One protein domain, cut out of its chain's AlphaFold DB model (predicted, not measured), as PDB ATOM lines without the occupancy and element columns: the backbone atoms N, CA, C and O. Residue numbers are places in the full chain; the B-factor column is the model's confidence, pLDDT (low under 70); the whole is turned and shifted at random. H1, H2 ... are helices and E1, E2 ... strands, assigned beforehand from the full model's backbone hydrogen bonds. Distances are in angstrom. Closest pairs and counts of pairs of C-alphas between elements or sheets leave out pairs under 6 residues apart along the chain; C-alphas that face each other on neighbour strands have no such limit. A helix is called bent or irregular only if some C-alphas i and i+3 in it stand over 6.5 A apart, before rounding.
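Overview. This is residues 75 to 83, 105 to 174 and 209 to 277 of the 782 residues of the protein "Anoctamin" of Dracunculus medinensis (UniProt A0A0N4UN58). Picture a long, flat model with two lobes: at one end a four-stranded sheet, grazed by the long helix H1 and the short helix H5; at the other end helices H2 and H3 with the small two-stranded sheet of E4 and E5. H4 lies between the lobes, meeting H2 with one part and H5 with another, and residues 105 to 111 of H1 stick out. The printed part has 148 residues, in the order E1 H1 E2 E3 H2 E4 E5 H3 H4 H5 E6; the larger sheet runs E2 E3 E1 E6, and both sheets are antiparallel. The class is mixed, helices and strands; the whole is loose, with a radius of gyration of the C-alphas of 18.7 A, and spans 70 by 38 by 20 A.

Arrangement. Start at E1, residues 75 to 79, an inner strand between E3, residues 145 to 151, and E6, residues 272 to 274. Look for N 76 and O 148 at 2.9 A, and for N 75 and O 274 at 2.9 A. E2, residues 133 to 138, forms a hairpin with E3, with N 135 and O 149 at 2.9 A. H1, residues 105 to 130, only grazes this sheet, with residues 117 to 128. H2, residues 154 to 163, only just touches H3, residues 217 to 222, with 3 pairs of C-alphas within 8 A, the closest those of Met 158 and Ala 217 at 5.9 A. E4, residues 167 to 172, pairs with E5, residues 210 to 214, with N 170 and O 211 at 2.9 A. H4, residues 235 to 248, touches H2 with residues 238 to 241 alone, closest at the C-alphas of Gln 160 and Met 241, 6.5 A. H5, residues 261 to 266, only just touches H4, closest at the C-alphas of Ile 247 and Ile 261, 5.4 A. Every O i to N i+4 pair is within hydrogen-bond range in H1, H2, H4 and H5; in H3 it is 0 of 2, beside 1 of 3 O i to N i+3 pairs, and H3 is irregular, with C-alphas 218 and 221 8.5 A apart.

Along the chain. Find C-alpha 75 at (-20.038, 47.688, 29.089), where E1 begins. H1 runs 37.7 A from C-alpha 105 at (-26.307, 16.202, 28.751); E3 is 19.5 A long and H4 20.2 A. E6 ends at C-alpha 274, (-16.421, 46.966, 25.001).

Size, cuts and confidence. The C-alphas farthest apart, of Ile 105 and Asp 174, are 70.0 A apart. Residues 84 to 104 and 175 to 208 are not printed; the C-alpha gaps are 15.2 A and 8.4 A. The links H3 to H4 and H4 to H5 are long. Look for pLDDT under 70 at residues 81 to 83, 105 to 107, 141, 143 and 253 to 258.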
ATOM      1  N   VAL A  75     -18.848  48.548  29.038       94.53
ATOM      2  CA  VAL A  75     -20.038  47.688  29.089       94.53
ATOM      3  C   VAL A  75     -19.635  46.226  28.969       94.53
ATOM      4  O   VAL A  75     -18.891  45.852  28.062       94.53
ATOM      5  N   LEU A  76     -20.147  45.395  29.877       94.92
ATOM      6  CA  LEU A  76     -20.103  43.937  29.768       94.92
ATOM      7  C   LEU A  76     -21.475  43.432  29.323       94.92
ATOM      8  O   LEU A  76     -22.497  43.952  29.759       94.92
ATOM      9  N   ALA A  77     -21.506  42.407  28.479       92.32
ATOM     10  CA  ALA A  77     -22.736  41.759  28.044       92.32
ATOM     11  C   ALA A  77     -22.660  40.252  28.294       92.32
ATOM     12  O   ALA A  77     -21.597  39.644  28.125       92.32
ATOM     13  N   TYR A  78     -23.774  39.641  28.689       91.66
ATOM     14  CA  TYR A  78     -23.920  38.188  28.762       91.66
ATOM     15  C   TYR A  78     -25.331  37.755  28.359       91.66
ATOM     16  O   TYR A  78     -26.295  38.496  28.536       91.66
ATOM     17  N   GLU A  79     -25.452  36.548  27.809       85.31
ATOM     18  CA  GLU A  79     -26.727  35.988  27.352       85.31
ATOM     19  C   GLU A  79     -27.262  34.934  28.326       85.31
ATOM     20  O   GLU A  79     -26.514  34.087  28.825       85.31
ATOM     21  N   VAL A  80     -28.571  34.971  28.577       78.22
ATOM     22  CA  VAL A  80     -29.299  33.969  29.363       78.22
ATOM     23  C   VAL A  80     -30.329  33.307  28.447       78.22
ATOM     24  O   VAL A  80     -31.322  33.911  28.048       78.22
ATOM     25  N   ASN A  81     -30.081  32.048  28.080       64.62
ATOM     26  CA  ASN A  81     -31.043  31.247  27.323       64.62
ATOM     27  C   ASN A  81     -32.110  30.690  28.274       64.62
ATOM     28  O   ASN A  81     -31.827  29.721  28.979       64.62
ATOM     29  N   TYR A  82     -33.308  31.281  28.244       55.71
ATOM     30  CA  TYR A  82     -34.510  30.790  28.936       55.71
ATOM     31  C   TYR A  82     -35.139  29.546  28.278       55.71
ATOM     32  O   TYR A  82     -35.953  28.869  28.897       55.71
ATOM     33  N   ASP A  83     -34.730  29.200  27.053       51.83
ATOM     34  CA  ASP A  83     -35.355  28.146  26.233       51.83
ATOM     35  C   ASP A  83     -35.039  26.702  26.694       51.83
ATOM     36  O   ASP A  83     -35.174  25.770  25.913       51.83
ATOM     37  N   ILE A 105     -26.786  15.025  29.491       57.59
ATOM     38  CA  ILE A 105     -26.307  16.202  28.751       57.59
ATOM     39  C   ILE A 105     -26.960  17.482  29.295       57.59
ATOM     40  O   ILE A 105     -26.257  18.455  29.574       57.59
ATOM     41  N   ASN A 106     -28.274  17.464  29.549       60.05
ATOM     42  CA  ASN A 106     -28.981  18.613  30.128       60.05
ATOM     43  C   ASN A 106     -28.482  18.952  31.546       60.05
ATOM     44  O   ASN A 106     -28.287  20.124  31.873       60.05
ATOM     45  N   GLY A 107     -28.179  17.940  32.370       68.33
ATOM     46  CA  GLY A 107     -27.604  18.136  33.705       68.33
ATOM     47  C   GLY A 107     -26.186  18.727  33.694       68.33
ATOM     48  O   GLY A 107     -25.876  19.608  34.501       68.33
ATOM     49  N   GLU A 108     -25.319  18.284  32.780       72.78
ATOM     50  CA  GLU A 108     -23.968  18.844  32.622       72.78
ATOM     51  C   GLU A 108     -23.998  20.281  32.094       72.78
ATOM     52  O   GLU A 108     -23.271  21.139  32.607       72.78
ATOM     53  N   LEU A 109     -24.882  20.575  31.137       72.71
ATOM     54  CA  LEU A 109     -25.074  21.926  30.619       72.71
ATOM     55  C   LEU A 109     -25.548  22.882  31.720       72.71
ATOM     56  O   LEU A 109     -24.992  23.973  31.860       72.71
ATOM     57  N   ARG A 110     -26.515  22.462  32.548       75.88
ATOM     58  CA  ARG A 110     -27.005  23.271  33.673       75.88
ATOM     59  C   ARG A 110     -25.908  23.539  34.702       75.88
ATOM     60  O   ARG A 110     -25.678  24.691  35.055       75.88
ATOM     61  N   ARG A 111     -25.142  22.510  35.092       78.89
ATOM     62  CA  ARG A 111     -23.980  22.661  35.992       78.89
ATOM     63  C   ARG A 111     -22.922  23.608  35.426       78.89
ATOM     64  O   ARG A 111     -22.310  24.365  36.176       78.89
ATOM     65  N   ASN A 112     -22.676  23.568  34.119       81.75
ATOM     66  CA  ASN A 112     -21.725  24.471  33.475       81.75
ATOM     67  C   ASN A 112     -22.234  25.920  33.461       81.75
ATOM     68  O   ASN A 112     -21.454  26.821  33.776       81.75
ATOM     69  N   LYS A 113     -23.529  26.145  33.194       82.51
ATOM     70  CA  LYS A 113     -24.167  27.472  33.277       82.51
ATOM     71  C   LYS A 113     -24.142  28.038  34.702       82.51
ATOM     72  O   LYS A 113     -23.768  29.194  34.885       82.51
ATOM     73  N   GLU A 114     -24.452  27.226  35.714       85.12
ATOM     74  CA  GLU A 114     -24.365  27.613  37.133       85.12
ATOM     75  C   GLU A 114     -22.921  27.999  37.511       85.12
ATOM     76  O   GLU A 114     -22.678  29.054  38.096       85.12
ATOM     77  N   LYS A 115     -21.919  27.214  37.083       85.37
ATOM     78  CA  LYS A 115     -20.497  27.564  37.264       85.37
ATOM     79  C   LYS A 115     -20.115  28.868  36.561       85.37
ATOM     80  O   LYS A 115     -19.299  29.621  37.091       85.37
ATOM     81  N   GLN A 116     -20.642  29.126  35.363       87.19
ATOM     82  CA  GLN A 116     -20.405  30.378  34.639       87.19
ATOM     83  C   GLN A 116     -21.028  31.573  35.369       87.19
ATOM     84  O   GLN A 116     -20.368  32.605  35.466       87.19
ATOM     85  N   ALA A 117     -22.239  31.422  35.914       88.63
ATOM     86  CA  ALA A 117     -22.914  32.446  36.706       88.63
ATOM     87  C   ALA A 117     -22.147  32.772  37.996       88.63
ATOM     88  O   ALA A 117     -21.843  33.938  38.232       88.63
ATOM     89  N   ASN A 118     -21.710  31.758  38.751       89.02
ATOM     90  CA  ASN A 118     -20.917  31.961  39.971       89.02
ATOM     91  C   ASN A 118     -19.587  32.680  39.689       89.02
ATOM     92  O   ASN A 118     -19.154  33.535  40.460       89.02
ATOM     93  N   LYS A 119     -18.927  32.361  38.565       88.35
ATOM     94  CA  LYS A 119     -17.706  33.064  38.135       88.35
ATOM     95  C   LYS A 119     -17.971  34.532  37.800       88.35
ATOM     96  O   LYS A 119     -17.139  35.366  38.148       88.35
ATOM     97  N   ARG A 120     -19.091  34.846  37.134       90.42
ATOM     98  CA  ARG A 120     -19.494  36.238  36.861       90.42
ATOM     99  C   ARG A 120     -19.742  36.999  38.155       90.42
ATOM    100  O   ARG A 120     -19.154  38.052  38.350       90.42
ATOM    101  N   GLU A 121     -20.529  36.433  39.062       91.40
ATOM    102  CA  GLU A 121     -20.868  37.092  40.323       91.40
ATOM    103  C   GLU A 121     -19.618  37.358  41.181       91.40
ATOM    104  O   GLU A 121     -19.435  38.453  41.710       91.40
ATOM    105  N   ASN A 122     -18.695  36.394  41.264       90.93
ATOM    106  CA  ASN A 122     -17.420  36.593  41.953       90.93
ATOM    107  C   ASN A 122     -16.552  37.673  41.295       90.93
ATOM    108  O   ASN A 122     -15.862  38.416  41.994       90.93
ATOM    109  N   PHE A 123     -16.571  37.758  39.964       92.75
ATOM    110  CA  PHE A 123     -15.864  38.797  39.224       92.75
ATOM    111  C   PHE A 123     -16.450  40.182  39.507       92.75
ATOM    112  O   PHE A 123     -15.703  41.083  39.879       92.75
ATOM    113  N   GLU A 124     -17.771  40.333  39.418       93.54
ATOM    114  CA  GLU A 124     -18.487  41.592  39.664       93.54
ATOM    115  C   GLU A 124     -18.309  42.079  41.103       93.54
ATOM    116  O   GLU A 124     -17.882  43.211  41.311       93.54
ATOM    117  N   ARG A 125     -18.456  41.196  42.101       93.54
ATOM    118  CA  ARG A 125     -18.158  41.525  43.507       93.54
ATOM    119  C   ARG A 125     -16.720  42.009  43.698       93.54
ATOM    120  O   ARG A 125     -16.448  42.841  44.559       93.54
ATOM    121  N   ASN A 126     -15.766  41.468  42.939       92.59
ATOM    122  CA  ASN A 126     -14.378  41.917  43.005       92.59
ATOM    123  C   ASN A 126     -14.157  43.253  42.278       92.59
ATOM    124  O   ASN A 126     -13.282  44.006  42.703       92.59
ATOM    125  N   LEU A 127     -14.938  43.575  41.241       93.74
ATOM    126  CA  LEU A 127     -14.940  44.901  40.613       93.74
ATOM    127  C   LEU A 127     -15.479  45.966  41.574       93.74
ATOM    128  O   LEU A 127     -14.837  46.999  41.756       93.74
ATOM    129  N   GLU A 128     -16.584  45.678  42.261       94.42
ATOM    130  CA  GLU A 128     -17.146  46.567  43.284       94.42
ATOM    131  C   GLU A 128     -16.162  46.786  44.441       94.42
ATOM    132  O   GLU A 128     -15.939  47.915  44.873       94.42
ATOM    133  N   LYS A 129     -15.469  45.727  44.894       93.35
ATOM    134  CA  LYS A 129     -14.408  45.833  45.917       93.35
ATOM    135  C   LYS A 129     -13.217  46.692  45.490       93.35
ATOM    136  O   LYS A 129     -12.528  47.225  46.358       93.35
ATOM    137  N   LEU A 130     -12.936  46.809  44.191       91.52
ATOM    138  CA  LEU A 130     -11.914  47.734  43.689       91.52
ATOM    139  C   LEU A 130     -12.398  49.188  43.660       91.52
ATOM    140  O   LEU A 130     -11.561  50.084  43.559       91.52
ATOM    141  N   GLY A 131     -13.708  49.417  43.776       93.50
ATOM    142  CA  GLY A 131     -14.343  50.732  43.737       93.50
ATOM    143  C   GLY A 131     -14.970  51.091  42.390       93.50
ATOM    144  O   GLY A 131     -15.220  52.269  42.155       93.50
ATOM    145  N   LEU A 132     -15.181  50.122  41.490       94.36
ATOM    146  CA  LEU A 132     -15.972  50.345  40.277       94.36
ATOM    147  C   LEU A 132     -17.461  50.314  40.615       94.36
ATOM    148  O   LEU A 132     -17.909  49.486  41.405       94.36
ATOM    149  N   GLU A 133     -18.224  51.193  39.982       94.43
ATOM    150  CA  GLU A 133     -19.669  51.265  40.158       94.43
ATOM    151  C   GLU A 133     -20.352  50.538  38.999       94.43
ATOM    152  O   GLU A 133     -20.069  50.822  37.830       94.43
ATOM    153  N   LEU A 134     -21.224  49.584  39.328       94.40
ATOM    154  CA  LEU A 134     -21.912  48.728  38.366       94.40
ATOM    155  C   LEU A 134     -23.409  49.060  38.327       94.40
ATOM    156  O   LEU A 134     -24.040  49.247  39.366       94.40
ATOM    157  N   GLU A 135     -23.987  49.107  37.129       93.35
ATOM    158  CA  GLU A 135     -25.433  49.199  36.918       93.35
ATOM    159  C   GLU A 135     -25.900  48.073  35.988       93.35
ATOM    160  O   GLU A 135     -25.313  47.829  34.934       93.35
ATOM    161  N   TYR A 136     -26.966  47.381  36.385       91.86
ATOM    162  CA  TYR A 136     -27.498  46.214  35.687       91.86
ATOM    163  C   TYR A 136     -28.718  46.596  34.852       91.86
ATOM    164  O   TYR A 136     -29.700  47.106  35.388       91.86
ATOM    165  N   VAL A 137     -28.677  46.323  33.547       88.63
ATOM    166  CA  VAL A 137     -29.750  46.672  32.608       88.63
ATOM    167  C   VAL A 137     -30.096  45.479  31.722       88.63
ATOM    168  O   VAL A 137     -29.226  44.858  31.115       88.63
ATOM    169  N   GLU A 138     -31.384  45.167  31.608       85.29
ATOM    170  CA  GLU A 138     -31.887  44.174  30.657       85.29
ATOM    171  C   GLU A 138     -32.067  44.799  29.264       85.29
ATOM    172  O   GLU A 138     -32.571  45.918  29.132       85.29
ATOM    173  N   GLY A 139     -31.654  44.083  28.213       78.93
ATOM    174  CA  GLY A 139     -31.802  44.542  26.833       78.93
ATOM    175  C   GLY A 139     -33.267  44.606  26.393       78.93
ATOM    176  O   GLY A 139     -33.946  43.584  26.317       78.93
ATOM    177  N   LYS A 140     -33.753  45.793  26.014       74.99
ATOM    178  CA  LYS A 140     -35.132  45.989  25.528       74.99
ATOM    179  C   LYS A 140     -35.351  45.336  24.165       74.99
ATOM    180  O   LYS A 140     -36.386  44.705  23.935       74.99
ATOM    181  N   TYR A 141     -34.391  45.500  23.252       69.04
ATOM    182  CA  TYR A 141     -34.444  44.917  21.908       69.04
ATOM    183  C   TYR A 141     -33.795  43.534  21.878       69.04
ATOM    184  O   TYR A 141     -34.291  42.625  21.213       69.04
ATOM    185  N   CYS A 142     -32.728  43.355  22.654       70.12
ATOM    186  CA  CYS A 142     -32.037  42.083  22.819       70.12
ATOM    187  C   CYS A 142     -32.531  41.368  24.092       70.12
ATOM    188  O   CYS A 142     -31.814  41.286  25.080       70.12
ATOM    189  N   LYS A 143     -33.759  40.823  24.072       67.13
ATOM    190  CA  LYS A 143     -34.437  40.242  25.260       67.13
ATOM    191  C   LYS A 143     -33.676  39.124  25.997       67.13
ATOM    192  O   LYS A 143     -34.062  38.744  27.090       67.13
ATOM    193  N   LYS A 144     -32.643  38.544  25.382       77.67
ATOM    194  CA  LYS A 144     -31.814  37.478  25.973       77.67
ATOM    195  C   LYS A 144     -30.497  37.991  26.560       77.67
ATOM    196  O   LYS A 144     -29.756  37.201  27.138       77.67
ATOM    197  N   THR A 145     -30.174  39.272  26.383       83.70
ATOM    198  CA  THR A 145     -28.889  39.858  26.778       83.70
ATOM    199  C   THR A 145     -29.058  40.773  27.982       83.70
ATOM    200  O   THR A 145     -29.887  41.684  27.963       83.70
ATOM    201  N   TYR A 146     -28.207  40.581  28.979       90.46
ATOM    202  CA  TYR A 146     -28.042  41.486  30.107       90.46
ATOM    203  C   TYR A 146     -26.777  42.313  29.911       90.46
ATOM    204  O   TYR A 146     -25.732  41.782  29.525       90.46
ATOM    205  N   PHE A 147     -26.881  43.606  30.194       92.40
ATOM    206  CA  PHE A 147     -25.792  44.566  30.132       92.40
ATOM    207  C   PHE A 147     -25.398  44.995  31.545       92.40
ATOM    208  O   PHE A 147     -26.253  45.339  32.361       92.40
ATOM    209  N   VAL A 148     -24.098  44.990  31.823       94.02
ATOM    210  CA  VAL A 148     -23.502  45.544  33.042       94.02
ATOM    211  C   VAL A 148     -22.736  46.794  32.638       94.02
ATOM    212  O   VAL A 148     -21.728  46.714  31.931       94.02
ATOM    213  N   LEU A 149     -23.247  47.951  33.041       95.00
ATOM    214  CA  LEU A 149     -22.652  49.256  32.780       95.00
ATOM    215  C   LEU A 149     -21.638  49.562  33.881       95.00
ATOM    216  O   LEU A 149     -21.955  49.438  35.062       95.00
ATOM    217  N   ILE A 150     -20.424  49.957  33.499       95.43
ATOM    218  CA  ILE A 150     -19.317  50.221  34.422       95.43
ATOM    219  C   ILE A 150     -18.985  51.711  34.401       95.43
ATOM    220  O   ILE A 150     -18.705  52.274  33.339       95.43
ATOM    221  N   HIS A 151     -18.942  52.321  35.581       95.22
ATOM    222  CA  HIS A 151     -18.390  53.655  35.807       95.22
ATOM    223  C   HIS A 151     -17.179  53.576  36.740       95.22
ATOM    224  O   HIS A 151     -17.220  52.906  37.774       95.22
ATOM    225  N   ALA A 152     -16.103  54.285  36.392       94.62
ATOM    226  CA  ALA A 152     -14.964  54.483  37.273       94.62
ATOM    227  C   ALA A 152     -15.008  55.875  37.930       94.62
ATOM    228  O   ALA A 152     -14.866  56.895  37.235       94.62
ATOM    229  N   PRO A 153     -15.135  55.930  39.271       94.35
ATOM    230  CA  PRO A 153     -15.058  57.175  40.019       94.35
ATOM    231  C   PRO A 153     -13.700  57.858  39.848       94.35
ATOM    232  O   PRO A 153     -12.660  57.208  39.710       94.35
ATOM    233  N   PHE A 154     -13.685  59.189  39.943       92.59
ATOM    234  CA  PHE A 154     -12.472  59.990  39.742       92.59
ATOM    235  C   PHE A 154     -11.313  59.585  40.671       92.59
ATOM    236  O   PHE A 154     -10.169  59.509  40.231       92.59
ATOM    237  N   ALA A 155     -11.598  59.241  41.932       92.67
ATOM    238  CA  ALA A 155     -10.583  58.789  42.887       92.67
ATOM    239  C   ALA A 155      -9.899  57.476  42.465       92.67
ATOM    240  O   ALA A 155      -8.682  57.334  42.606       92.67
ATOM    241  N   LEU A 156     -10.667  56.530  41.912       93.70
ATOM    242  CA  LEU A 156     -10.124  55.277  41.394       93.70
ATOM    243  C   LEU A 156      -9.283  55.528  40.139       93.70
ATOM    244  O   LEU A 156      -8.199  54.965  40.012       93.70
ATOM    245  N   LEU A 157      -9.747  56.416  39.256       94.08
ATOM    246  CA  LEU A 157      -9.007  56.809  38.059       94.08
ATOM    247  C   LEU A 157      -7.687  57.495  38.393       94.08
ATOM    248  O   LEU A 157      -6.687  57.156  37.783       94.08
ATOM    249  N   MET A 158      -7.635  58.386  39.386       93.41
ATOM    250  CA  MET A 158      -6.372  59.001  39.818       93.41
ATOM    251  C   MET A 158      -5.366  57.956  40.306       93.41
ATOM    252  O   MET A 158      -4.216  57.953  39.873       93.41
ATOM    253  N   LYS A 159      -5.810  57.027  41.163       92.95
ATOM    254  CA  LYS A 159      -4.965  55.931  41.655       92.95
ATOM    255  C   LYS A 159      -4.464  55.052  40.511       92.95
ATOM    256  O   LYS A 159      -3.314  54.623  40.500       92.95
ATOM    257  N   GLN A 160      -5.338  54.766  39.554       92.32
ATOM    258  CA  GLN A 160      -5.001  53.941  38.407       92.32
ATOM    259  C   GLN A 160      -4.083  54.669  37.419       92.32
ATOM    260  O   GLN A 160      -3.162  54.056  36.885       92.32
ATOM    261  N   ALA A 161      -4.277  55.972  37.227       90.87
ATOM    262  CA  ALA A 161      -3.419  56.822  36.417       90.87
ATOM    263  C   ALA A 161      -2.002  56.915  37.000       90.87
ATOM    264  O   ALA A 161      -1.032  56.871  36.250       90.87
ATOM    265  N   GLU A 162      -1.876  56.979  38.326       90.56
ATOM    266  CA  GLU A 162      -0.586  56.948  39.023       90.56
ATOM    267  C   GLU A 162       0.100  55.578  38.877       90.56
ATOM    268  O   GLU A 162       1.276  55.513  38.527       90.56
ATOM    269  N   ASN A 163      -0.642  54.472  39.031       86.95
ATOM    270  CA  ASN A 163      -0.110  53.116  38.823       86.95
ATOM    271  C   ASN A 163       0.372  52.859  37.387       86.95
ATOM    272  O   ASN A 163       1.279  52.057  37.179       86.95
ATOM    273  N   LEU A 164      -0.286  53.479  36.405       84.08
ATOM    274  CA  LEU A 164       0.054  53.385  34.985       84.08
ATOM    275  C   LEU A 164       0.976  54.525  34.523       84.08
ATOM    276  O   LEU A 164       1.186  54.655  33.321       84.08
ATOM    277  N   ALA A 165       1.470  55.364  35.444       85.45
ATOM    278  CA  ALA A 165       2.332  56.516  35.167       85.45
ATOM    279  C   ALA A 165       1.840  57.395  33.996       85.45
ATOM    280  O   ALA A 165       2.626  57.887  33.186       85.45
ATOM    281  N   VAL A 166       0.521  57.611  33.901       85.24
ATOM    282  CA  VAL A 166      -0.113  58.283  32.756       85.24
ATOM    283  C   VAL A 166       0.468  59.680  32.588       85.24
ATOM    284  O   VAL A 166       0.312  60.531  33.457       85.24
ATOM    285  N   LYS A 167       1.127  59.941  31.457       86.40
ATOM    286  CA  LYS A 167       1.638  61.279  31.147       86.40
ATOM    287  C   LYS A 167       0.493  62.271  30.927       86.40
ATOM    288  O   LYS A 167      -0.323  62.079  30.029       86.40
ATOM    289  N   MET A 168       0.471  63.330  31.733       88.22
ATOM    290  CA  MET A 168      -0.548  64.385  31.732       88.22
ATOM    291  C   MET A 168       0.086  65.758  31.453       88.22
ATOM    292  O   MET A 168       1.250  65.974  31.807       88.22
ATOM    293  N   PRO A 169      -0.644  66.692  30.819       88.19
ATOM    294  CA  PRO A 169      -0.142  68.032  30.511       88.19
ATOM    295  C   PRO A 169       0.018  68.885  31.781       88.19
ATOM    296  O   PRO A 169      -0.909  68.966  32.583       88.19
ATOM    297  N   ILE A 170       1.168  69.547  31.951       86.99
ATOM    298  CA  ILE A 170       1.461  70.460  33.079       86.99
ATOM    299  C   ILE A 170       1.387  71.922  32.638       86.99
ATOM    300  O   ILE A 170       0.608  72.707  33.166       86.99
ATOM    301  N   LEU A 171       2.220  72.303  31.667       84.62
ATOM    302  CA  LEU A 171       2.381  73.688  31.229       84.62
ATOM    303  C   LEU A 171       2.403  73.737  29.708       84.62
ATOM    304  O   LEU A 171       2.954  72.842  29.068       84.62
ATOM    305  N   ARG A 172       1.799  74.770  29.119       82.07
ATOM    306  CA  ARG A 172       1.843  74.975  27.670       82.07
ATOM    307  C   ARG A 172       3.294  75.182  27.235       82.07
ATOM    308  O   ARG A 172       3.991  76.017  27.799       82.07
ATOM    309  N   SER A 173       3.726  74.414  26.243       79.87
ATOM    310  CA  SER A 173       5.067  74.498  25.681       79.87
ATOM    311  C   SER A 173       5.281  75.863  25.032       79.87
ATOM    312  O   SER A 173       4.477  76.314  24.211       79.87
ATOM    313  N   ASP A 174       6.373  76.512  25.417       79.53
ATOM    314  CA  ASP A 174       6.917  77.741  24.844       79.53
ATOM    315  C   ASP A 174       7.832  77.463  23.635       79.53
ATOM    316  O   ASP A 174       8.223  78.380  22.905       79.53
ATOM    317  N   ASN A 209       0.508  72.454  22.359       75.17
ATOM    318  CA  ASN A 209       1.538  71.568  22.892       75.17
ATOM    319  C   ASN A 209       1.727  71.847  24.381       75.17
ATOM    320  O   ASN A 209       1.845  73.005  24.783       75.17
ATOM    321  N   TYR A 210       1.813  70.792  25.181       80.06
ATOM    322  CA  TYR A 210       2.098  70.868  26.608       80.06
ATOM    323  C   TYR A 210       3.378  70.102  26.927       80.06
ATOM    324  O   TYR A 210       3.665  69.073  26.318       80.06
ATOM    325  N   PHE A 211       4.118  70.567  27.928       83.61
ATOM    326  CA  PHE A 211       5.046  69.706  28.645       83.61
ATOM    327  C   PHE A 211       4.238  68.655  29.405       83.61
ATOM    328  O   PHE A 211       3.276  68.990  30.099       83.61
ATOM    329  N   THR A 212       4.614  67.387  29.251       85.16
ATOM    330  CA  THR A 212       3.933  66.259  29.890       85.16
ATOM    331  C   THR A 212       4.828  65.622  30.944       85.16
ATOM    332  O   THR A 212       6.047  65.576  30.793       85.16
ATOM    333  N   ALA A 213       4.225  65.128  32.021       86.25
ATOM    334  CA  ALA A 213       4.914  64.357  33.053       86.25
ATOM    335  C   ALA A 213       4.002  63.238  33.566       86.25
ATOM    336  O   ALA A 213       2.778  63.380  33.464       86.25
ATOM    337  N   PRO A 214       4.561  62.148  34.123       87.48
ATOM    338  CA  PRO A 214       3.758  61.099  34.744       87.48
ATOM    339  C   PRO A 214       2.849  61.682  35.830       87.48
ATOM    340  O   PRO A 214       3.242  62.582  36.581       87.48
ATOM    341  N   PHE A 215       1.614  61.191  35.880       89.24
ATOM    342  CA  PHE A 215       0.604  61.644  36.822       89.24
ATOM    343  C   PHE A 215       0.942  61.208  38.251       89.24
ATOM    344  O   PHE A 215       1.145  60.026  38.518       89.24
ATOM    345  N   ILE A 216       0.951  62.166  39.175       91.66
ATOM    346  CA  ILE A 216       1.091  61.945  40.615       91.66
ATOM    347  C   ILE A 216      -0.138  62.553  41.281       91.66
ATOM    348  O   ILE A 216      -0.341  63.769  41.209       91.66
ATOM    349  N   ALA A 217      -0.941  61.733  41.965       89.46
ATOM    350  CA  ALA A 217      -2.213  62.174  42.543       89.46
ATOM    351  C   ALA A 217      -2.044  63.332  43.547       89.46
ATOM    352  O   ALA A 217      -2.893  64.218  43.626       89.46
ATOM    353  N   ALA A 218      -0.916  63.374  44.267       90.99
ATOM    354  CA  ALA A 218      -0.593  64.443  45.213       90.99
ATOM    355  C   ALA A 218      -0.400  65.826  44.559       90.99
ATOM    356  O   ALA A 218      -0.530  66.844  45.237       90.99
ATOM    357  N   HIS A 219      -0.092  65.886  43.259       90.80
ATOM    358  CA  HIS A 219       0.211  67.123  42.532       90.80
ATOM    359  C   HIS A 219      -0.902  67.524  41.553       90.80
ATOM    360  O   HIS A 219      -0.625  68.169  40.544       90.80
ATOM    361  N   LEU A 220      -2.162  67.174  41.843       88.86
ATOM    362  CA  LEU A 220      -3.307  67.411  40.952       88.86
ATOM    363  C   LEU A 220      -3.363  68.850  40.394       88.86
ATOM    364  O   LEU A 220      -3.577  69.032  39.201       88.86
ATOM    365  N   ASN A 221      -3.076  69.853  41.229       90.04
ATOM    366  CA  ASN A 221      -3.117  71.276  40.862       90.04
ATOM    367  C   ASN A 221      -2.049  71.699  39.832       90.04
ATOM    368  O   ASN A 221      -2.128  72.794  39.289       90.04
ATOM    369  N   CYS A 222      -1.030  70.872  39.581       89.94
ATOM    370  CA  CYS A 222       0.008  71.165  38.588       89.94
ATOM    371  C   CYS A 222      -0.425  70.808  37.160       89.94
ATOM    372  O   CYS A 222       0.230  71.231  36.212       89.94
ATOM    373  N   TYR A 223      -1.478  70.004  36.994       90.23
ATOM    374  CA  TYR A 223      -1.912  69.522  35.685       90.23
ATOM    375  C   TYR A 223      -2.989  70.424  35.084       90.23
ATOM    376  O   TYR A 223      -3.895  70.902  35.767       90.23
ATOM    377  N   VAL A 224      -2.926  70.627  33.772       86.69
ATOM    378  CA  VAL A 224      -3.900  71.447  33.045       86.69
ATOM    379  C   VAL A 224      -5.278  70.791  33.097       86.69
ATOM    380  O   VAL A 224      -5.418  69.595  32.851       86.69
ATOM    381  N   GLY A 225      -6.310  71.583  33.397       84.55
ATOM    382  CA  GLY A 225      -7.696  71.107  33.451       84.55
ATOM    383  C   GLY A 225      -8.095  70.448  34.773       84.55
ATOM    384  O   GLY A 225      -9.180  69.872  34.846       84.55
ATOM    385  N   HIS A 226      -7.265  70.552  35.819       86.09
ATOM    386  CA  HIS A 226      -7.552  69.984  37.142       86.09
ATOM    387  C   HIS A 226      -8.862  70.493  37.777       86.09
ATOM    388  O   HIS A 226      -9.389  69.860  38.689       86.09
ATOM    389  N   GLU A 227      -9.388  71.634  37.318       86.27
ATOM    390  CA  GLU A 227     -10.625  72.251  37.812       86.27
ATOM    391  C   GLU A 227     -11.876  71.406  37.514       86.27
ATOM    392  O   GLU A 227     -12.823  71.410  38.298       86.27
ATOM    393  N   ASN A 228     -11.874  70.652  36.406       86.01
ATOM    394  CA  ASN A 228     -13.038  69.906  35.932       86.01
ATOM    395  C   ASN A 228     -12.775  68.388  35.956       86.01
ATOM    396  O   ASN A 228     -12.250  67.841  34.983       86.01
ATOM    397  N   PRO A 229     -13.205  67.653  37.005       85.67
ATOM    398  CA  PRO A 229     -12.921  66.218  37.145       85.67
ATOM    399  C   PRO A 229     -13.564  65.350  36.052       85.67
ATOM    400  O   PRO A 229     -13.108  64.237  35.793       85.67
ATOM    401  N   VAL A 230     -14.618  65.848  35.395       82.45
ATOM    402  CA  VAL A 230     -15.318  65.140  34.310       82.45
ATOM    403  C   VAL A 230     -14.492  65.122  33.022       82.45
ATOM    404  O   VAL A 230     -14.472  64.108  32.333       82.45
ATOM    405  N   THR A 231     -13.806  66.223  32.707       84.21
ATOM    406  CA  THR A 231     -13.053  66.401  31.453       84.21
ATOM    407  C   THR A 231     -11.543  66.252  31.627       84.21
ATOM    408  O   THR A 231     -10.815  66.377  30.650       84.21
ATOM    409  N   PHE A 232     -11.065  66.034  32.857       90.24
ATOM    410  CA  PHE A 232      -9.637  65.944  33.166       90.24
ATOM    411  C   PHE A 232      -8.945  64.782  32.441       90.24
ATOM    412  O   PHE A 232      -7.883  64.962  31.855       90.24
ATOM    413  N   PHE A 233      -9.556  63.594  32.465       90.11
ATOM    414  CA  PHE A 233      -9.084  62.440  31.703       90.11
ATOM    415  C   PHE A 233      -9.867  62.323  30.400       90.11
ATOM    416  O   PHE A 233     -11.099  62.288  30.423       90.11
ATOM    417  N   ASP A 234      -9.154  62.185  29.284       87.89
ATOM    418  CA  ASP A 234      -9.764  61.885  27.992       87.89
ATOM    419  C   ASP A 234     -10.550  60.566  28.046       87.89
ATOM    420  O   ASP A 234     -10.148  59.601  28.700       87.89
ATOM    421  N   ASP A 235     -11.652  60.484  27.302       88.03
ATOM    422  CA  ASP A 235     -12.518  59.296  27.262       88.03
ATOM    423  C   ASP A 235     -11.788  58.012  26.863       88.03
ATOM    424  O   ASP A 235     -12.137  56.918  27.315       88.03
ATOM    425  N   SER A 236     -10.784  58.142  25.995       90.39
ATOM    426  CA  SER A 236      -9.931  57.030  25.590       90.39
ATOM    427  C   SER A 236      -9.066  56.532  26.752       90.39
ATOM    428  O   SER A 236      -9.015  55.330  27.005       90.39
ATOM    429  N   GLU A 237      -8.452  57.441  27.511       90.32
ATOM    430  CA  GLU A 237      -7.650  57.115  28.695       90.32
ATOM    431  C   GLU A 237      -8.513  56.561  29.837       90.32
ATOM    432  O   GLU A 237      -8.119  55.585  30.475       90.32
ATOM    433  N   ARG A 238      -9.729  57.091  30.047       93.23
ATOM    434  CA  ARG A 238     -10.716  56.511  30.982       93.23
ATOM    435  C   ARG A 238     -11.026  55.058  30.631       93.23
ATOM    436  O   ARG A 238     -10.876  54.174  31.473       93.23
ATOM    437  N   SER A 239     -11.385  54.805  29.373       93.34
ATOM    438  CA  SER A 239     -11.701  53.458  28.881       93.34
ATOM    439  C   SER A 239     -10.505  52.507  29.019       93.34
ATOM    440  O   SER A 239     -10.674  51.359  29.428       93.34
ATOM    441  N   ARG A 240      -9.285  52.990  28.735       91.98
ATOM    442  CA  ARG A 240      -8.035  52.227  28.892       91.98
ATOM    443  C   ARG A 240      -7.770  51.847  30.348       91.98
ATOM    444  O   ARG A 240      -7.465  50.692  30.629       91.98
ATOM    445  N   MET A 241      -7.908  52.799  31.274       92.39
ATOM    446  CA  MET A 241      -7.725  52.554  32.707       92.39
ATOM    447  C   MET A 241      -8.722  51.519  33.239       92.39
ATOM    448  O   MET A 241      -8.329  50.614  33.976       92.39
ATOM    449  N   VAL A 242      -9.993  51.612  32.833       94.54
ATOM    450  CA  VAL A 242     -11.027  50.634  33.211       94.54
ATOM    451  C   VAL A 242     -10.735  49.256  32.623       94.54
ATOM    452  O   VAL A 242     -10.862  48.251  33.321       94.54
ATOM    453  N   TYR A 243     -10.284  49.189  31.373       92.60
ATOM    454  CA  TYR A 243      -9.900  47.927  30.750       92.60
ATOM    455  C   TYR A 243      -8.707  47.252  31.450       92.60
ATOM    456  O   TYR A 243      -8.746  46.043  31.685       92.60
ATOM    457  N   ASP A 244      -7.687  48.013  31.867       89.34
ATOM    458  CA  ASP A 244      -6.566  47.466  32.648       89.34
ATOM    459  C   ASP A 244      -7.041  46.882  33.992       89.34
ATOM    460  O   ASP A 244      -6.632  45.779  34.370       89.34
ATOM    461  N   LEU A 245      -7.984  47.547  34.671       91.57
ATOM    462  CA  LEU A 245      -8.618  47.001  35.875       91.57
ATOM    463  C   LEU A 245      -9.350  45.681  35.573       91.57
ATOM    464  O   LEU A 245      -9.154  44.704  36.294       91.57
ATOM    465  N   LEU A 246     -10.125  45.614  34.482       92.22
ATOM    466  CA  LEU A 246     -10.868  44.416  34.059       92.22
ATOM    467  C   LEU A 246      -9.973  43.222  33.690       92.22
ATOM    468  O   LEU A 246     -10.385  42.071  33.846       92.22
ATOM    469  N   ILE A 247      -8.760  43.454  33.184       87.20
ATOM    470  CA  ILE A 247      -7.792  42.379  32.908       87.20
ATOM    471  C   ILE A 247      -7.143  41.868  34.198       87.20
ATOM    472  O   ILE A 247      -6.835  40.679  34.298       87.20
ATOM    473  N   ARG A 248      -6.913  42.739  35.186       83.78
ATOM    474  CA  ARG A 248      -6.189  42.401  36.426       83.78
ATOM    475  C   ARG A 248      -7.081  41.832  37.530       83.78
ATOM    476  O   ARG A 248      -6.571  41.246  38.489       83.78
ATOM    477  N   THR A 249      -8.396  41.982  37.419       87.31
ATOM    478  CA  THR A 249      -9.370  41.484  38.396       87.31
ATOM    479  C   THR A 249      -9.481  39.964  38.398       87.31
ATOM    480  O   THR A 249      -9.484  39.291  37.366       87.31
ATOM    481  N   ARG A 250      -9.577  39.388  39.599       85.41
ATOM    482  CA  ARG A 250      -9.734  37.941  39.799       85.41
ATOM    483  C   ARG A 250     -11.213  37.570  39.790       85.41
ATOM    484  O   ARG A 250     -12.021  38.320  40.326       85.41
ATOM    485  N   TYR A 251     -11.553  36.407  39.243       82.40
ATOM    486  CA  TYR A 251     -12.924  35.869  39.287       82.40
ATOM    487  C   TYR A 251     -13.059  34.602  40.139       82.40
ATOM    488  O   TYR A 251     -14.169  34.134  40.372       82.40
ATOM    489  N   ASP A 252     -11.944  34.026  40.589       76.48
ATOM    490  CA  ASP A 252     -11.931  32.820  41.414       76.48
ATOM    491  C   ASP A 252     -11.204  33.099  42.735       76.48
ATOM    492  O   ASP A 252     -10.151  33.746  42.749       76.48
ATOM    493  N   SER A 253     -11.790  32.649  43.843       68.34
ATOM    494  CA  SER A 253     -11.231  32.790  45.189       68.34
ATOM    495  C   SER A 253     -10.135  31.761  45.463       68.34
ATOM    496  O   SER A 253      -9.158  32.078  46.143       68.34
ATOM    497  N   ASP A 254     -10.260  30.563  44.888       64.03
ATOM    498  CA  ASP A 254      -9.464  29.402  45.302       64.03
ATOM    499  C   ASP A 254      -8.207  29.234  44.437       64.03
ATOM    500  O   ASP A 254      -7.146  28.813  44.905       64.03
ATOM    501  N   GLU A 255      -8.275  29.654  43.172       62.41
ATOM    502  CA  GLU A 255      -7.148  29.611  42.246       62.41
ATOM    503  C   GLU A 255      -6.569  31.011  42.014       62.41
ATOM    504  O   GLU A 255      -7.114  31.815  41.255       62.41
ATOM    505  N   LYS A 256      -5.376  31.271  42.575       58.71
ATOM    506  CA  LYS A 256      -4.606  32.538  42.465       58.71
ATOM    507  C   LYS A 256      -4.331  33.038  41.028       58.71
ATOM    508  O   LYS A 256      -3.712  34.085  40.857       58.71
ATOM    509  N   TYR A 257      -4.747  32.296  40.006       61.82
ATOM    510  CA  TYR A 257      -4.327  32.400  38.607       61.82
ATOM    511  C   TYR A 257      -5.470  32.592  37.611       61.82
ATOM    512  O   TYR A 257      -5.238  32.724  36.406       61.82
ATOM    513  N   ARG A 258      -6.708  32.603  38.098       69.93
ATOM    514  CA  ARG A 258      -7.906  32.838  37.298       69.93
ATOM    515  C   ARG A 258      -8.249  34.326  37.316       69.93
ATOM    516  O   ARG A 258      -8.975  34.814  38.179       69.93
ATOM    517  N   VAL A 259      -7.635  35.044  36.378       76.94
ATOM    518  CA  VAL A 259      -7.647  36.510  36.299       76.94
ATOM    519  C   VAL A 259      -8.114  36.958  34.914       76.94
ATOM    520  O   VAL A 259      -7.757  36.329  33.914       76.94
ATOM    521  N   GLY A 260      -8.892  38.037  34.883       82.37
ATOM    522  CA  GLY A 260      -9.157  38.844  33.702       82.37
ATOM    523  C   GLY A 260     -10.452  38.542  32.959       82.37
ATOM    524  O   GLY A 260     -10.845  37.387  32.770       82.37
ATOM    525  N   ILE A 261     -11.067  39.618  32.465       88.25
ATOM    526  CA  ILE A 261     -12.286  39.599  31.649       88.25
ATOM    527  C   ILE A 261     -12.140  38.738  30.391       88.25
ATOM    528  O   ILE A 261     -13.059  38.025  30.001       88.25
ATOM    529  N   GLU A 262     -10.954  38.727  29.788       85.08
ATOM    530  CA  GLU A 262     -10.685  38.008  28.546       85.08
ATOM    531  C   GLU A 262     -10.958  36.503  28.638       85.08
ATOM    532  O   GLU A 262     -11.494  35.890  27.716       85.08
ATOM    533  N   ARG A 263     -10.621  35.893  29.777       84.27
ATOM    534  CA  ARG A 263     -10.887  34.470  30.019       84.27
ATOM    535  C   ARG A 263     -12.356  34.194  30.255       84.27
ATOM    536  O   ARG A 263     -12.827  33.115  29.908       84.27
ATOM    537  N   LEU A 264     -13.064  35.139  30.863       89.25
ATOM    538  CA  LEU A 264     -14.503  35.032  31.062       89.25
ATOM    539  C   LEU A 264     -15.245  35.129  29.727       89.25
ATOM    540  O   LEU A 264     -16.216  34.401  29.548       89.25
ATOM    541  N   ILE A 265     -14.747  35.925  28.776       89.57
ATOM    542  CA  ILE A 265     -15.264  35.953  27.400       89.57
ATOM    543  C   ILE A 265     -14.986  34.619  26.694       89.57
ATOM    544  O   ILE A 265     -15.909  33.976  26.204       89.57
ATOM    545  N   ASN A 266     -13.738  34.133  26.723       85.97
ATOM    546  CA  ASN A 266     -13.369  32.875  26.056       85.97
ATOM    547  C   ASN A 266     -14.084  31.638  26.639       85.97
ATOM    548  O   ASN A 266     -14.324  30.673  25.922       85.97
ATOM    549  N   ASN A 267     -14.438  31.660  27.930       85.09
ATOM    550  CA  ASN A 267     -15.203  30.592  28.586       85.09
ATOM    551  C   ASN A 267     -16.730  30.719  28.395       85.09
ATOM    552  O   ASN A 267     -17.476  29.907  28.954       85.09
ATOM    553  N   GLY A 268     -17.204  31.748  27.684       85.42
ATOM    554  CA  GLY A 268     -18.628  32.036  27.486       85.42
ATOM    555  C   GLY A 268     -19.358  32.543  28.735       85.42
ATOM    556  O   GLY A 268     -20.584  32.548  28.762       85.42
ATOM    557  N   SER A 269     -18.636  32.950  29.787       88.69
ATOM    558  CA  SER A 269     -19.244  33.595  30.959       88.69
ATOM    559  C   SER A 269     -19.790  34.976  30.596       88.69
ATOM    560  O   SER A 269     -20.914  35.274  30.984       88.69
ATOM    561  N   TYR A 270     -19.035  35.771  29.833       92.20
ATOM    562  CA  TYR A 270     -19.511  36.990  29.168       92.20
ATOM    563  C   TYR A 270     -19.506  36.778  27.650       92.20
ATOM    564  O   TYR A 270     -18.667  36.042  27.135       92.20
ATOM    565  N   THR A 271     -20.418  37.422  26.926       88.55
ATOM    566  CA  THR A 271     -20.453  37.395  25.456       88.55
ATOM    567  C   THR A 271     -19.594  38.500  24.851       88.55
ATOM    568  O   THR A 271     -18.960  38.298  23.816       88.55
ATOM    569  N   ALA A 272     -19.543  39.669  25.492       91.23
ATOM    570  CA  ALA A 272     -18.768  40.806  25.015       91.23
ATOM    571  C   ALA A 272     -18.353  41.743  26.153       91.23
ATOM    572  O   ALA A 272     -19.023  41.828  27.179       91.23
ATOM    573  N   ALA A 273     -17.267  42.481  25.933       93.72
ATOM    574  CA  ALA A 273     -16.829  43.574  26.789       93.72
ATOM    575  C   ALA A 273     -16.249  44.678  25.892       93.72
ATOM    576  O   ALA A 273     -15.314  44.405  25.138       93.72
ATOM    577  N   PHE A 274     -16.813  45.886  25.915       93.90
ATOM    578  CA  PHE A 274     -16.421  46.966  25.001       93.90
ATOM    579  C   PHE A 274     -16.677  48.362  25.595       93.90
ATOM    580  O   PHE A 274     -17.612  48.528  26.383       93.90
ATOM    581  N   PRO A 275     -15.877  49.376  25.213       94.25
ATOM    582  CA  PRO A 275     -16.179  50.771  25.511       94.25
ATOM    583  C   PRO A 275     -17.294  51.292  24.593       94.25
ATOM    584  O   PRO A 275     -17.440  50.841  23.455       94.25
ATOM    585  N   LEU A 276     -18.071  52.265  25.071       92.38
ATOM    586  CA  LEU A 276     -19.152  52.861  24.282       92.38
ATOM    587  C   LEU A 276     -18.644  53.929  23.313       92.38
ATOM    588  O   LEU A 276     -17.704  54.684  23.596       92.38
ATOM    589  N   HIS A 277     -19.316  54.025  22.171       91.55
ATOM    590  CA  HIS A 277     -19.206  55.161  21.280       91.55
ATOM    591  C   HIS A 277     -20.142  56.300  21.695       91.55
ATOM    592  O   HIS A 277     -21.331  56.105  21.958       91.55
TER     593      HIS A 277